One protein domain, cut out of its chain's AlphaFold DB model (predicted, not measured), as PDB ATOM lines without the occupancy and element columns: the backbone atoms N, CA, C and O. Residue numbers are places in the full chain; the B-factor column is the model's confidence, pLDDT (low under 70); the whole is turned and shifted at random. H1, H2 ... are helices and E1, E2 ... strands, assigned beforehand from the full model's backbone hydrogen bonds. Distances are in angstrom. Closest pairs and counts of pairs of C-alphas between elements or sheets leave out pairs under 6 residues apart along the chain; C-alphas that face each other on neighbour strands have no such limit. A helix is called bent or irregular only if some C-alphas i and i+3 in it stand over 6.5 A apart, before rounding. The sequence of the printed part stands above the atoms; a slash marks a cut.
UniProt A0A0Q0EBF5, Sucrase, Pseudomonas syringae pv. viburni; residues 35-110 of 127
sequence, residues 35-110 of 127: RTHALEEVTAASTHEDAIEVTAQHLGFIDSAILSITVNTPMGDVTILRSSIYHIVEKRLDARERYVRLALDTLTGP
ATOM      1  N   ARG A  35     326.279 412.072 232.692       71.50
ATOM      2  CA  ARG A  35     325.533 412.632 233.828       71.50
ATOM      3  C   ARG A  35     324.374 413.486 233.320       71.50
ATOM      4  O   ARG A  35     324.562 414.283 232.404       71.50
ATOM      5  N   THR A  36     323.203 413.372 233.948       65.81
ATOM      6  CA  THR A  36     322.077 414.273 233.677       65.81
ATOM      7  C   THR A  36     322.514 415.685 234.019       65.81
ATOM      8  O   THR A  36     323.256 415.911 234.982       65.81
ATOM      9  N   HIS A  37     322.038 416.652 233.241       66.75
ATOM     10  CA  HIS A  37     322.112 418.039 233.659       66.75
ATOM     11  C   HIS A  37     321.415 418.205 235.011       66.75
ATOM     12  O   HIS A  37     320.396 417.571 235.275       66.75
ATOM     13  N   ALA A  38     321.986 419.049 235.870       69.81
ATOM     14  CA  ALA A  38     321.346 419.391 237.128       69.81
ATOM     15  C   ALA A  38     319.973 419.999 236.819       69.81
ATOM     16  O   ALA A  38     319.884 421.013 236.123       69.81
ATOM     17  N   LEU A  39     318.916 419.340 237.291       76.69
ATOM     18  CA  LEU A  39     317.566 419.868 237.196       76.69
ATOM     19  C   LEU A  39     317.421 421.024 238.175       76.69
ATOM     20  O   LEU A  39     317.926 420.976 239.295       76.69
ATOM     21  N   GLU A  40     316.725 422.062 237.732       81.75
ATOM     22  CA  GLU A  40     316.406 423.192 238.589       81.75
ATOM     23  C   GLU A  40     315.468 422.737 239.712       81.75
ATOM     24  O   GLU A  40     314.400 422.164 239.454       81.75
ATOM     25  N   GLU A  41     315.881 423.007 240.949       86.12
ATOM     26  CA  GLU A  41     315.070 422.770 242.137       86.12
ATOM     27  C   GLU A  41     313.812 423.644 242.116       86.12
ATOM     28  O   GLU A  41     313.831 424.811 241.724       86.12
ATOM     29  N   VAL A  42     312.700 423.077 242.574       88.25
ATOM     30  CA  VAL A  42     311.462 423.831 242.779       88.25
ATOM     31  C   VAL A  42     311.627 424.750 243.991       88.25
ATOM     32  O   VAL A  42     312.322 424.413 244.949       88.25
ATOM     33  N   THR A  43     310.991 425.919 243.973       87.25
ATOM     34  CA  THR A  43     310.961 426.811 245.137       87.25
ATOM     35  C   THR A  43     310.276 426.119 246.316       87.25
ATOM     36  O   THR A  43     309.161 425.619 246.184       87.25
ATOM     37  N   ALA A  44     310.941 426.094 247.474       87.56
ATOM     38  CA  ALA A  44     310.362 425.521 248.684       87.56
ATOM     39  C   ALA A  44     309.126 426.312 249.117       87.56
ATOM     40  O   ALA A  44     309.135 427.545 249.122       87.56
ATOM     41  N   ALA A  45     308.082 425.592 249.512       89.50
ATOM     42  CA  ALA A  45     306.854 426.210 249.976       89.50
ATOM     43  C   ALA A  45     306.956 426.608 251.456       89.50
ATOM     44  O   ALA A  45     307.628 425.951 252.258       89.50
ATOM     45  N   SER A  46     306.253 427.673 251.839       85.50
ATOM     46  CA  SER A  46     306.277 428.190 253.212       85.50
ATOM     47  C   SER A  46     305.467 427.330 254.184       85.50
ATOM     48  O   SER A  46     305.816 427.243 255.360       85.50
ATOM     49  N   THR A  47     304.402 426.680 253.706       89.44
ATOM     50  CA  THR A  47     303.521 425.826 254.517       89.44
ATOM     51  C   THR A  47     303.581 424.371 254.057       89.44
ATOM     52  O   THR A  47     304.140 424.049 253.006       89.44
ATOM     53  N   HIS A  48     303.064 423.463 254.884       87.62
ATOM     54  CA  HIS A  48     303.037 422.042 254.549       87.62
ATOM     55  C   HIS A  48     301.983 421.748 253.479       87.62
ATOM     56  O   HIS A  48     302.253 421.012 252.534       87.62
ATOM     57  N   GLU A  49     300.826 422.386 253.587       88.94
ATOM     58  CA  GLU A  49     299.728 422.319 252.630       88.94
ATOM     59  C   GLU A  49     300.176 422.815 251.251       88.94
ATOM     60  O   GLU A  49     299.972 422.124 250.251       88.94
ATOM     61  N   ASP A  50     300.887 423.945 251.202       89.19
ATOM     62  CA  ASP A  50     301.450 424.459 249.951       89.19
ATOM     63  C   ASP A  50     302.516 423.507 249.388       89.19
ATOM     64  O   ASP A  50     302.596 423.318 248.177       89.19
ATOM     65  N   ALA A  51     303.322 422.861 250.239       88.81
ATOM     66  CA  ALA A  51     304.324 421.895 249.788       88.81
ATOM     67  C   ALA A  51     303.685 420.647 249.161       88.81
ATOM     68  O   ALA A  51     304.207 420.115 248.175       88.81
ATOM     69  N   ILE A  52     302.557 420.187 249.714       90.44
ATOM     70  CA  ILE A  52     301.767 419.095 249.135       90.44
ATOM     71  C   ILE A  52     301.275 419.509 247.755       90.44
ATOM     72  O   ILE A  52     301.448 418.752 246.803       90.44
ATOM     73  N   GLU A  53     300.703 420.703 247.636       90.38
ATOM     74  CA  GLU A  53     300.110 421.164 246.384       90.38
ATOM     75  C   GLU A  53     301.169 421.416 245.303       90.38
ATOM     76  O   GLU A  53     301.020 420.942 244.178       90.38
ATOM     77  N   VAL A  54     302.299 422.038 245.650       90.56
ATOM     78  CA  VAL A  54     303.453 422.198 244.750       90.56
ATOM     79  C   VAL A  54     303.954 420.836 244.259       90.56
ATOM     80  O   VAL A  54     304.184 420.643 243.063       90.56
ATOM     81  N   THR A  55     304.086 419.863 245.164       90.06
ATOM     82  CA  THR A  55     304.502 418.501 244.797       90.06
ATOM     83  C   THR A  55     303.465 417.842 243.887       90.06
ATOM     84  O   THR A  55     303.829 417.251 242.873       90.06
ATOM     85  N   ALA A  56     302.176 417.970 244.206       90.69
ATOM     86  CA  ALA A  56     301.077 417.403 243.434       90.69
ATOM     87  C   ALA A  56     301.051 417.963 242.004       90.69
ATOM     88  O   ALA A  56     301.036 417.193 241.042       90.69
ATOM     89  N   GLN A  57     301.145 419.282 241.854       90.75
ATOM     90  CA  GLN A  57     301.179 419.944 240.551       90.75
ATOM     91  C   GLN A  57     302.358 419.470 239.705       90.75
ATOM     92  O   GLN A  57     302.179 419.131 238.535       90.75
ATOM     93  N   HIS A  58     303.551 419.375 240.297       89.50
ATOM     94  CA  HIS A  58     304.726 418.896 239.574       89.50
ATOM     95  C   HIS A  58     304.654 417.416 239.204       89.50
ATOM     96  O   HIS A  58     305.163 417.052 238.149       89.50
ATOM     97  N   LEU A  59     304.003 416.585 240.020       87.38
ATOM     98  CA  LEU A  59     303.719 415.187 239.697       87.38
ATOM     99  C   LEU A  59     302.661 415.035 238.588       87.38
ATOM    100  O   LEU A  59     302.609 413.989 237.952       87.38
ATOM    101  N   GLY A  60     301.854 416.064 238.313       88.31
ATOM    102  CA  GLY A  60     300.811 416.043 237.280       88.31
ATOM    103  C   GLY A  60     299.382 415.943 237.823       88.31
ATOM    104  O   GLY A  60     298.442 415.729 237.058       88.31
ATOM    105  N   PHE A  61     299.185 416.128 239.129       89.50
ATOM    106  CA  PHE A  61     297.861 416.265 239.734       89.50
ATOM    107  C   PHE A  61     297.312 417.678 239.491       89.50
ATOM    108  O   PHE A  61     297.338 418.532 240.374       89.50
ATOM    109  N   ILE A  62     296.825 417.924 238.276       85.69
ATOM    110  CA  ILE A  62     296.293 419.230 237.846       85.69
ATOM    111  C   ILE A  62     294.906 419.565 238.417       85.69
ATOM    112  O   ILE A  62     294.503 420.722 238.410       85.69
ATOM    113  N   ASP A  63     294.177 418.559 238.900       86.00
ATOM    114  CA  ASP A  63     292.839 418.685 239.480       86.00
ATOM    115  C   ASP A  63     292.813 417.963 240.837       86.00
ATOM    116  O   ASP A  63     293.438 416.908 241.009       86.00
ATOM    117  N   SER A  64     292.112 418.532 241.819       82.62
ATOM    118  CA  SER A  64     291.911 417.941 243.146       82.62
ATOM    119  C   SER A  64     291.109 416.636 243.104       82.62
ATOM    120  O   SER A  64     291.275 415.797 243.992       82.62
ATOM    121  N   ALA A  65     290.312 416.418 242.053       87.44
ATOM    122  CA  ALA A  65     289.585 415.174 241.815       87.44
ATOM    123  C   ALA A  65     290.495 413.997 241.407       87.44
ATOM    124  O   ALA A  65     290.088 412.837 241.512       87.44
ATOM    125  N   ILE A  66     291.727 414.261 240.956       89.00
ATOM    126  CA  ILE A  66     292.681 413.208 240.591       89.00
ATOM    127  C   ILE A  66     293.278 412.627 241.874       89.00
ATOM    128  O   ILE A  66     294.037 413.287 242.585       89.00
ATOM    129  N   LEU A  67     292.948 411.367 242.160       91.44
ATOM    130  CA  LEU A  67     293.414 410.660 243.360       91.44
ATOM    131  C   LEU A  67     294.699 409.858 243.129       91.44
ATOM    132  O   LEU A  67     295.416 409.552 244.083       91.44
ATOM    133  N   SER A  68     295.011 409.537 241.876       92.44
ATOM    134  CA  SER A  68     296.208 408.789 241.503       92.44
ATOM    135  C   SER A  68     296.662 409.134 240.093       92.44
ATOM    136  O   SER A  68     295.828 409.339 239.212       92.44
ATOM    137  N   ILE A  69     297.970 409.104 239.874       90.44
ATOM    138  CA  ILE A  69     298.588 409.188 238.550       90.44
ATOM    139  C   ILE A  69     299.384 407.913 238.290       90.44
ATOM    140  O   ILE A  69     299.913 407.305 239.221       90.44
ATOM    141  N   THR A  70     299.482 407.513 237.027       90.44
ATOM    142  CA  THR A  70     300.368 406.422 236.612       90.44
ATOM    143  C   THR A  70     301.524 407.013 235.824       90.44
ATOM    144  O   THR A  70     301.306 407.750 234.863       90.44
ATOM    145  N   VAL A  71     302.744 406.719 236.260       86.31
ATOM    146  CA  VAL A  71     303.982 407.115 235.596       86.31
ATOM    147  C   VAL A  71     304.564 405.880 234.927       86.31
ATOM    148  O   VAL A  71     304.906 404.903 235.594       86.31
ATOM    149  N   ASN A  72     304.690 405.933 233.607       81.75
ATOM    150  CA  ASN A  72     305.278 404.845 232.841       81.75
ATOM    151  C   ASN A  72     306.796 404.894 233.030       81.75
ATOM    152  O   ASN A  72     307.443 405.867 232.632       81.75
ATOM    153  N   THR A  73     307.364 403.853 233.632       79.56
ATOM    154  CA  THR A  73     308.816 403.738 233.816       79.56
ATOM    155  C   THR A  73     309.370 402.597 232.970       79.56
ATOM    156  O   THR A  73     308.643 401.653 232.649       79.56
ATOM    157  N   PRO A  74     310.674 402.602 232.647       68.69
ATOM    158  CA  PRO A  74     311.307 401.460 231.989       68.69
ATOM    159  C   PRO A  74     311.201 400.142 232.775       68.69
ATOM    160  O   PRO A  74     311.339 399.076 232.181       68.69
ATOM    161  N   MET A  75     310.955 400.211 234.090       71.44
ATOM    162  CA  MET A  75     310.803 399.049 234.974       71.44
ATOM    163  C   MET A  75     309.345 398.578 235.107       71.44
ATOM    164  O   MET A  75     309.095 397.549 235.730       71.44
ATOM    165  N   GLY A  76     308.391 399.306 234.521       75.38
ATOM    166  CA  GLY A  76     306.954 399.060 234.639       75.38
ATOM    167  C   GLY A  76     306.182 400.303 235.077       75.38
ATOM    168  O   GLY A  76     306.757 401.344 235.399       75.38
ATOM    169  N   ASP A  77     304.861 400.204 235.083       83.69
ATOM    170  CA  ASP A  77     304.007 401.324 235.461       83.69
ATOM    171  C   ASP A  77     304.020 401.520 236.981       83.69
ATOM    172  O   ASP A  77     303.790 400.589 237.755       83.69
ATOM    173  N   VAL A  78     304.290 402.750 237.418       85.56
ATOM    174  CA  VAL A  78     304.281 403.136 238.832       85.56
ATOM    175  C   VAL A  78     303.054 403.994 239.093       85.56
ATOM    176  O   VAL A  78     302.916 405.085 238.545       85.56
ATOM    177  N   THR A  79     302.159 403.518 239.958       89.75
ATOM    178  CA  THR A  79     301.012 404.310 240.416       89.75
ATOM    179  C   THR A  79     301.399 405.128 241.643       89.75
ATOM    180  O   THR A  79     301.796 404.574 242.668       89.75
ATOM    181  N   ILE A  80     301.253 406.448 241.556       89.31
ATOM    182  CA  ILE A  80     301.458 407.376 242.670       89.31
ATOM    183  C   ILE A  80     300.085 407.817 243.172       89.31
ATOM    184  O   ILE A  80     299.270 408.330 242.404       89.31
ATOM    185  N   LEU A  81     299.830 407.632 244.466       92.19
ATOM    186  CA  LEU A  81     298.601 408.076 245.123       92.19
ATOM    187  C   LEU A  81     298.773 409.497 245.660       92.19
ATOM    188  O   LEU A  81     299.800 409.819 246.260       92.19
ATOM    189  N   ARG A  82     297.740 410.335 245.525       90.06
ATOM    190  CA  ARG A  82     297.752 411.710 246.055       90.06
ATOM    191  C   ARG A  82     297.952 411.732 247.571       90.06
ATOM    192  O   ARG A  82     298.677 412.577 248.085       90.06
ATOM    193  N   SER A  83     297.366 410.772 248.287       90.12
ATOM    194  CA  SER A  83     297.517 410.632 249.741       90.12
ATOM    195  C   SER A  83     298.966 410.383 250.174       90.12
ATOM    196  O   SER A  83     299.362 410.804 251.257       90.12
ATOM    197  N   SER A  84     299.783 409.755 249.325       88.44
ATOM    198  CA  SER A  84     301.189 409.481 249.626       88.44
ATOM    199  C   SER A  84     302.064 410.736 249.606       88.44
ATOM    200  O   SER A  84     303.128 410.730 250.223       88.44
ATOM    201  N   ILE A  85     301.624 411.820 248.953       89.00
ATOM    202  CA  ILE A  85     302.379 413.081 248.864       89.00
ATOM    203  C   ILE A  85     302.625 413.675 250.251       89.00
ATOM    204  O   ILE A  85     303.717 414.173 250.516       89.00
ATOM    205  N   TYR A  86     301.654 413.544 251.158       89.50
ATOM    206  CA  TYR A  86     301.785 413.967 252.552       89.50
ATOM    207  C   TYR A  86     303.074 413.425 253.194       89.50
ATOM    208  O   TYR A  86     303.847 414.174 253.787       89.50
ATOM    209  N   HIS A  87     303.368 412.138 252.985       87.12
ATOM    210  CA  HIS A  87     304.558 411.483 253.536       87.12
ATOM    211  C   HIS A  87     305.865 411.937 252.875       87.12
ATOM    212  O   HIS A  87     306.924 411.897 253.501       87.12
ATOM    213  N   ILE A  88     305.815 412.399 251.620       84.75
ATOM    214  CA  ILE A  88     306.991 412.935 250.921       84.75
ATOM    215  C   ILE A  88     307.448 414.236 251.585       84.75
ATOM    216  O   ILE A  88     308.650 414.441 251.753       84.75
ATOM    217  N   VAL A  89     306.508 415.094 251.995       87.44
ATOM    218  CA  VAL A  89     306.790 416.442 252.524       87.44
ATOM    219  C   VAL A  89     306.579 416.577 254.037       87.44
ATOM    220  O   VAL A  89     306.649 417.687 254.569       87.44
ATOM    221  N   GLU A  90     306.369 415.459 254.740       84.94
ATOM    222  CA  GLU A  90     306.136 415.387 256.193       84.94
ATOM    223  C   GLU A  90     307.236 416.103 256.992       84.94
ATOM    224  O   GLU A  90     306.967 416.891 257.899       84.94
ATOM    225  N   LYS A  91     308.502 415.901 256.610       86.12
ATOM    226  CA  LYS A  91     309.652 416.568 257.234       86.12
ATOM    227  C   LYS A  91     309.945 417.901 256.549       86.12
ATOM    228  O   LYS A  91     310.786 417.976 255.655       86.12
ATOM    229  N   ARG A  92     309.284 418.972 257.002       85.12
ATOM    230  CA  ARG A  92     309.424 420.323 256.414       85.12
ATOM    231  C   ARG A  92     310.854 420.870 256.387       85.12
ATOM    232  O   ARG A  92     311.188 421.579 255.448       85.12
ATOM    233  N   LEU A  93     311.702 420.512 257.356       83.50
ATOM    234  CA  LEU A  93     313.109 420.946 257.396       83.50
ATOM    235  C   LEU A  93     313.917 420.489 256.173       83.50
ATOM    236  O   LEU A  93     314.836 421.187 255.753       83.50
ATOM    237  N   ASP A  94     313.554 419.350 255.583       84.50
ATOM    238  CA  ASP A  94     314.234 418.816 254.402       84.50
ATOM    239  C   ASP A  94     313.765 419.526 253.115       84.50
ATOM    240  O   ASP A  94     314.499 419.545 252.127       84.50
ATOM    241  N   ALA A  95     312.548 420.099 253.130       85.81
ATOM    242  CA  ALA A  95     311.864 420.721 251.992       85.81
ATOM    243  C   ALA A  95     311.996 419.883 250.702       85.81
ATOM    244  O   ALA A  95     312.504 420.314 249.667       85.81
ATOM    245  N   ARG A  96     311.565 418.620 250.803       86.06
ATOM    246  CA  ARG A  96     311.731 417.588 249.766       86.06
ATOM    247  C   ARG A  96     310.970 417.884 248.478       86.06
ATOM    248  O   ARG A  96     311.357 417.368 247.432       86.06
ATOM    249  N   GLU A  97     309.951 418.741 248.528       87.12
ATOM    250  CA  GLU A  97     309.226 419.218 247.347       87.12
ATOM    251  C   GLU A  97     310.159 419.868 246.317       87.12
ATOM    252  O   GLU A  97     309.911 419.757 245.117       87.12
ATOM    253  N   ARG A  98     311.285 420.453 246.760       88.38
ATOM    254  CA  ARG A  98     312.297 421.039 245.872       88.38
ATOM    255  C   ARG A  98     312.831 420.047 244.835       88.38
ATOM    256  O   ARG A  98     313.188 420.443 243.727       88.38
ATOM    257  N   TYR A  99     312.845 418.756 245.170       87.19
ATOM    258  CA  TYR A  99     313.420 417.681 244.357       87.19
ATOM    259  C   TYR A  99     312.378 416.881 243.566       87.19
ATOM    260  O   TYR A  99     312.715 415.859 242.970       87.19
ATOM    261  N   VAL A 100     311.117 417.319 243.510       87.75
ATOM    262  CA  VAL A 100     310.045 416.574 242.824       87.75
ATOM    263  C   VAL A 100     310.337 416.330 241.335       87.75
ATOM    264  O   VAL A 100     310.089 415.239 240.825       87.75
ATOM    265  N   ARG A 101     310.949 417.303 240.645       85.81
ATOM    266  CA  ARG A 101     311.361 417.161 239.236       85.81
ATOM    267  C   ARG A 101     312.440 416.093 239.069       85.81
ATOM    268  O   ARG A 101     312.378 415.304 238.135       85.81
ATOM    269  N   LEU A 102     313.389 416.044 240.007       83.69
ATOM    270  CA  LEU A 102     314.434 415.022 240.050       83.69
ATOM    271  C   LEU A 102     313.849 413.630 240.300       83.69
ATOM    272  O   LEU A 102     314.279 412.663 239.676       83.69
ATOM    273  N   ALA A 103     312.851 413.525 241.179       84.00
ATOM    274  CA  ALA A 103     312.167 412.265 241.440       84.00
ATOM    275  C   ALA A 103     311.460 411.729 240.182       84.00
ATOM    276  O   ALA A 103     311.620 410.557 239.853       84.00
ATOM    277  N   LEU A 104     310.740 412.583 239.445       83.62
ATOM    278  CA  LEU A 104     310.093 412.191 238.186       83.62
ATOM    279  C   LEU A 104     311.098 411.798 237.107       83.62
ATOM    280  O   LEU A 104     310.933 410.749 236.489       83.62
ATOM    281  N   ASP A 105     312.148 412.596 236.923       81.50
ATOM    282  CA  ASP A 105     313.208 412.298 235.957       81.50
ATOM    283  C   ASP A 105     313.868 410.945 236.254       81.50
ATOM    284  O   ASP A 105     314.068 410.135 235.352       81.50
ATOM    285  N   THR A 106     314.086 410.637 237.535       76.62
ATOM    286  CA  THR A 106     314.615 409.335 237.969       76.62
ATOM    287  C   THR A 106     313.667 408.179 237.627       76.62
ATOM    288  O   THR A 106     314.130 407.093 237.284       76.62
ATOM    289  N   LEU A 107     312.348 408.389 237.695       77.25
ATOM    290  CA  LEU A 107     311.352 407.367 237.356       77.25
ATOM    291  C   LEU A 107     311.256 407.137 235.842       77.25
ATOM    292  O   LEU A 107     311.235 405.994 235.392       77.25
ATOM    293  N   THR A 108     311.204 408.198 235.036       76.06
ATOM    294  CA  THR A 108     310.996 408.086 233.579       76.06
ATOM    295  C   THR A 108     312.286 407.837 232.808       76.06
ATOM    296  O   THR A 108     312.293 407.177 231.770       76.06
ATOM    297  N   GLY A 109     313.392 408.365 233.319       68.00
ATOM    298  CA  GLY A 109     314.720 408.298 232.735       68.00
ATOM    299  C   GLY A 109     315.743 407.824 233.759       68.00
ATOM    300  O   GLY A 109     316.748 408.506 233.955       68.00
ATOM    301  N   PRO A 110     315.597 406.615 234.338       60.28
ATOM    302  CA  PRO A 110     316.595 406.052 235.248       60.28
ATOM    303  C   PRO A 110     317.961 405.855 234.567       60.28
ATOM    304  O   PRO A 110     318.898 405.398 235.203       60.28
TER     305      PRO A 110
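AT A GLANCE: This is residues 35 to 110 of the 127 residues of the protein "Sucrase" of Pseudomonas syringae pv. viburni (UniProt A0A0Q0EBF5). A hairpin of two strands, E1 and E2, and the helices H2 and H3 make a triangle that is joined mostly near its corners, and a further helix, H1, packs on H2 and H3. H1 and H3 run side by side the same way, H2 crosses H1 steeply, and the turn end of the hairpin comes near the last residues of H3. The printed part has 76 residues, with three named helices and two named strands in the order H1, E1, E2, H2, H3; the sheet, in the order E1 - E2, is antiparallel. The class is mixed, helices and strands. The whole is compact, with a radius of gyration of the C-alphas of 12.4 A, and spans 34 by 32 by 19 A.

HOW THE PARTS SIT: Residues 35 to 47 hold no named element, and their C-alphas lie 10 to 21 A from the mean of all C-alphas. H1, residues 48 to 59, follows them. It touches H2, residues 82 to 89, with Ile 52 and Ile 85 as the closest C-alphas at 6.1 A; the two stand at a steep tilt of 63 degrees and run opposite ways. H1 also touches H3, residues 96 to 108, and here the closest C-alphas are those of Thr 55 and Glu 97, 5.4 A apart; the tilt is shallow, 20 degrees, and they run the same way. A short link of 8 residues joins H1 to E1, residues 68 to 73. E1 and E2, residues 76 to 81, form a hairpin of antiparallel neighbour strands, with 156 degrees between their directions. N 71 and O 78 are 2.8 A apart and N 80 and O 69 are 2.8 A apart, both within hydrogen-bond range. H1 and E2 are apart. E2 and H2 are joined by a tight link with no residue between them, and the closest C-alphas of E1 and H2, those of Ser 68 and Arg 82, are 5.6 A apart. H2 and H3 touch only at the corner by their link, H3 with residues 96 to 97 alone; their closest C-alphas, those of Val 89 and Arg 96, are 5.8 A apart, and the tilt is steep at 58 degrees, opposite ways. The closest C-alphas of E1 and H3 are those of Thr 73 and Thr 108, 4.9 A apart, while E2 and H3 are near each other, with 6 pairs of C-alphas within 10 A. Every O i to N i+4 pair is within hydrogen-bond range in H1, against 2 of 4 in H2 and 6 of 9 in H3.

IN THESE COORDINATES: H1 begins with C-alpha 48 at (303.037, 422.042, 254.549) and is 16.4 A long from first to last C-alpha. E1 is 15.6 A long and E2 is 16.2 A long; C-alpha 73, the last of E1, is at (308.816, 403.738, 233.816). H2 is 12.1 A long and is neither bent nor irregular, but only just: C-alphas 83 and 86 are 6.1 A apart. H3 is 18.8 A long and ends with C-alpha 108 at (310.996, 408.086, 233.579). It is irregular, with C-alphas 98 and 101 lying 7.7 A apart.

THE WHOLE: The two C-alphas farthest apart are those of Arg 35 and Ala 65, at 36.9 A, while the first and last printed C-alphas, those of Arg 35 and Pro 110, are 11.2 A apart. The printed part has no cut, and no link between named elements is long. The mean pLDDT of the printed part is 84.6; the model's confidence is low, under 70, at residues 36 to 38, residue 74 and residues 109 to 110.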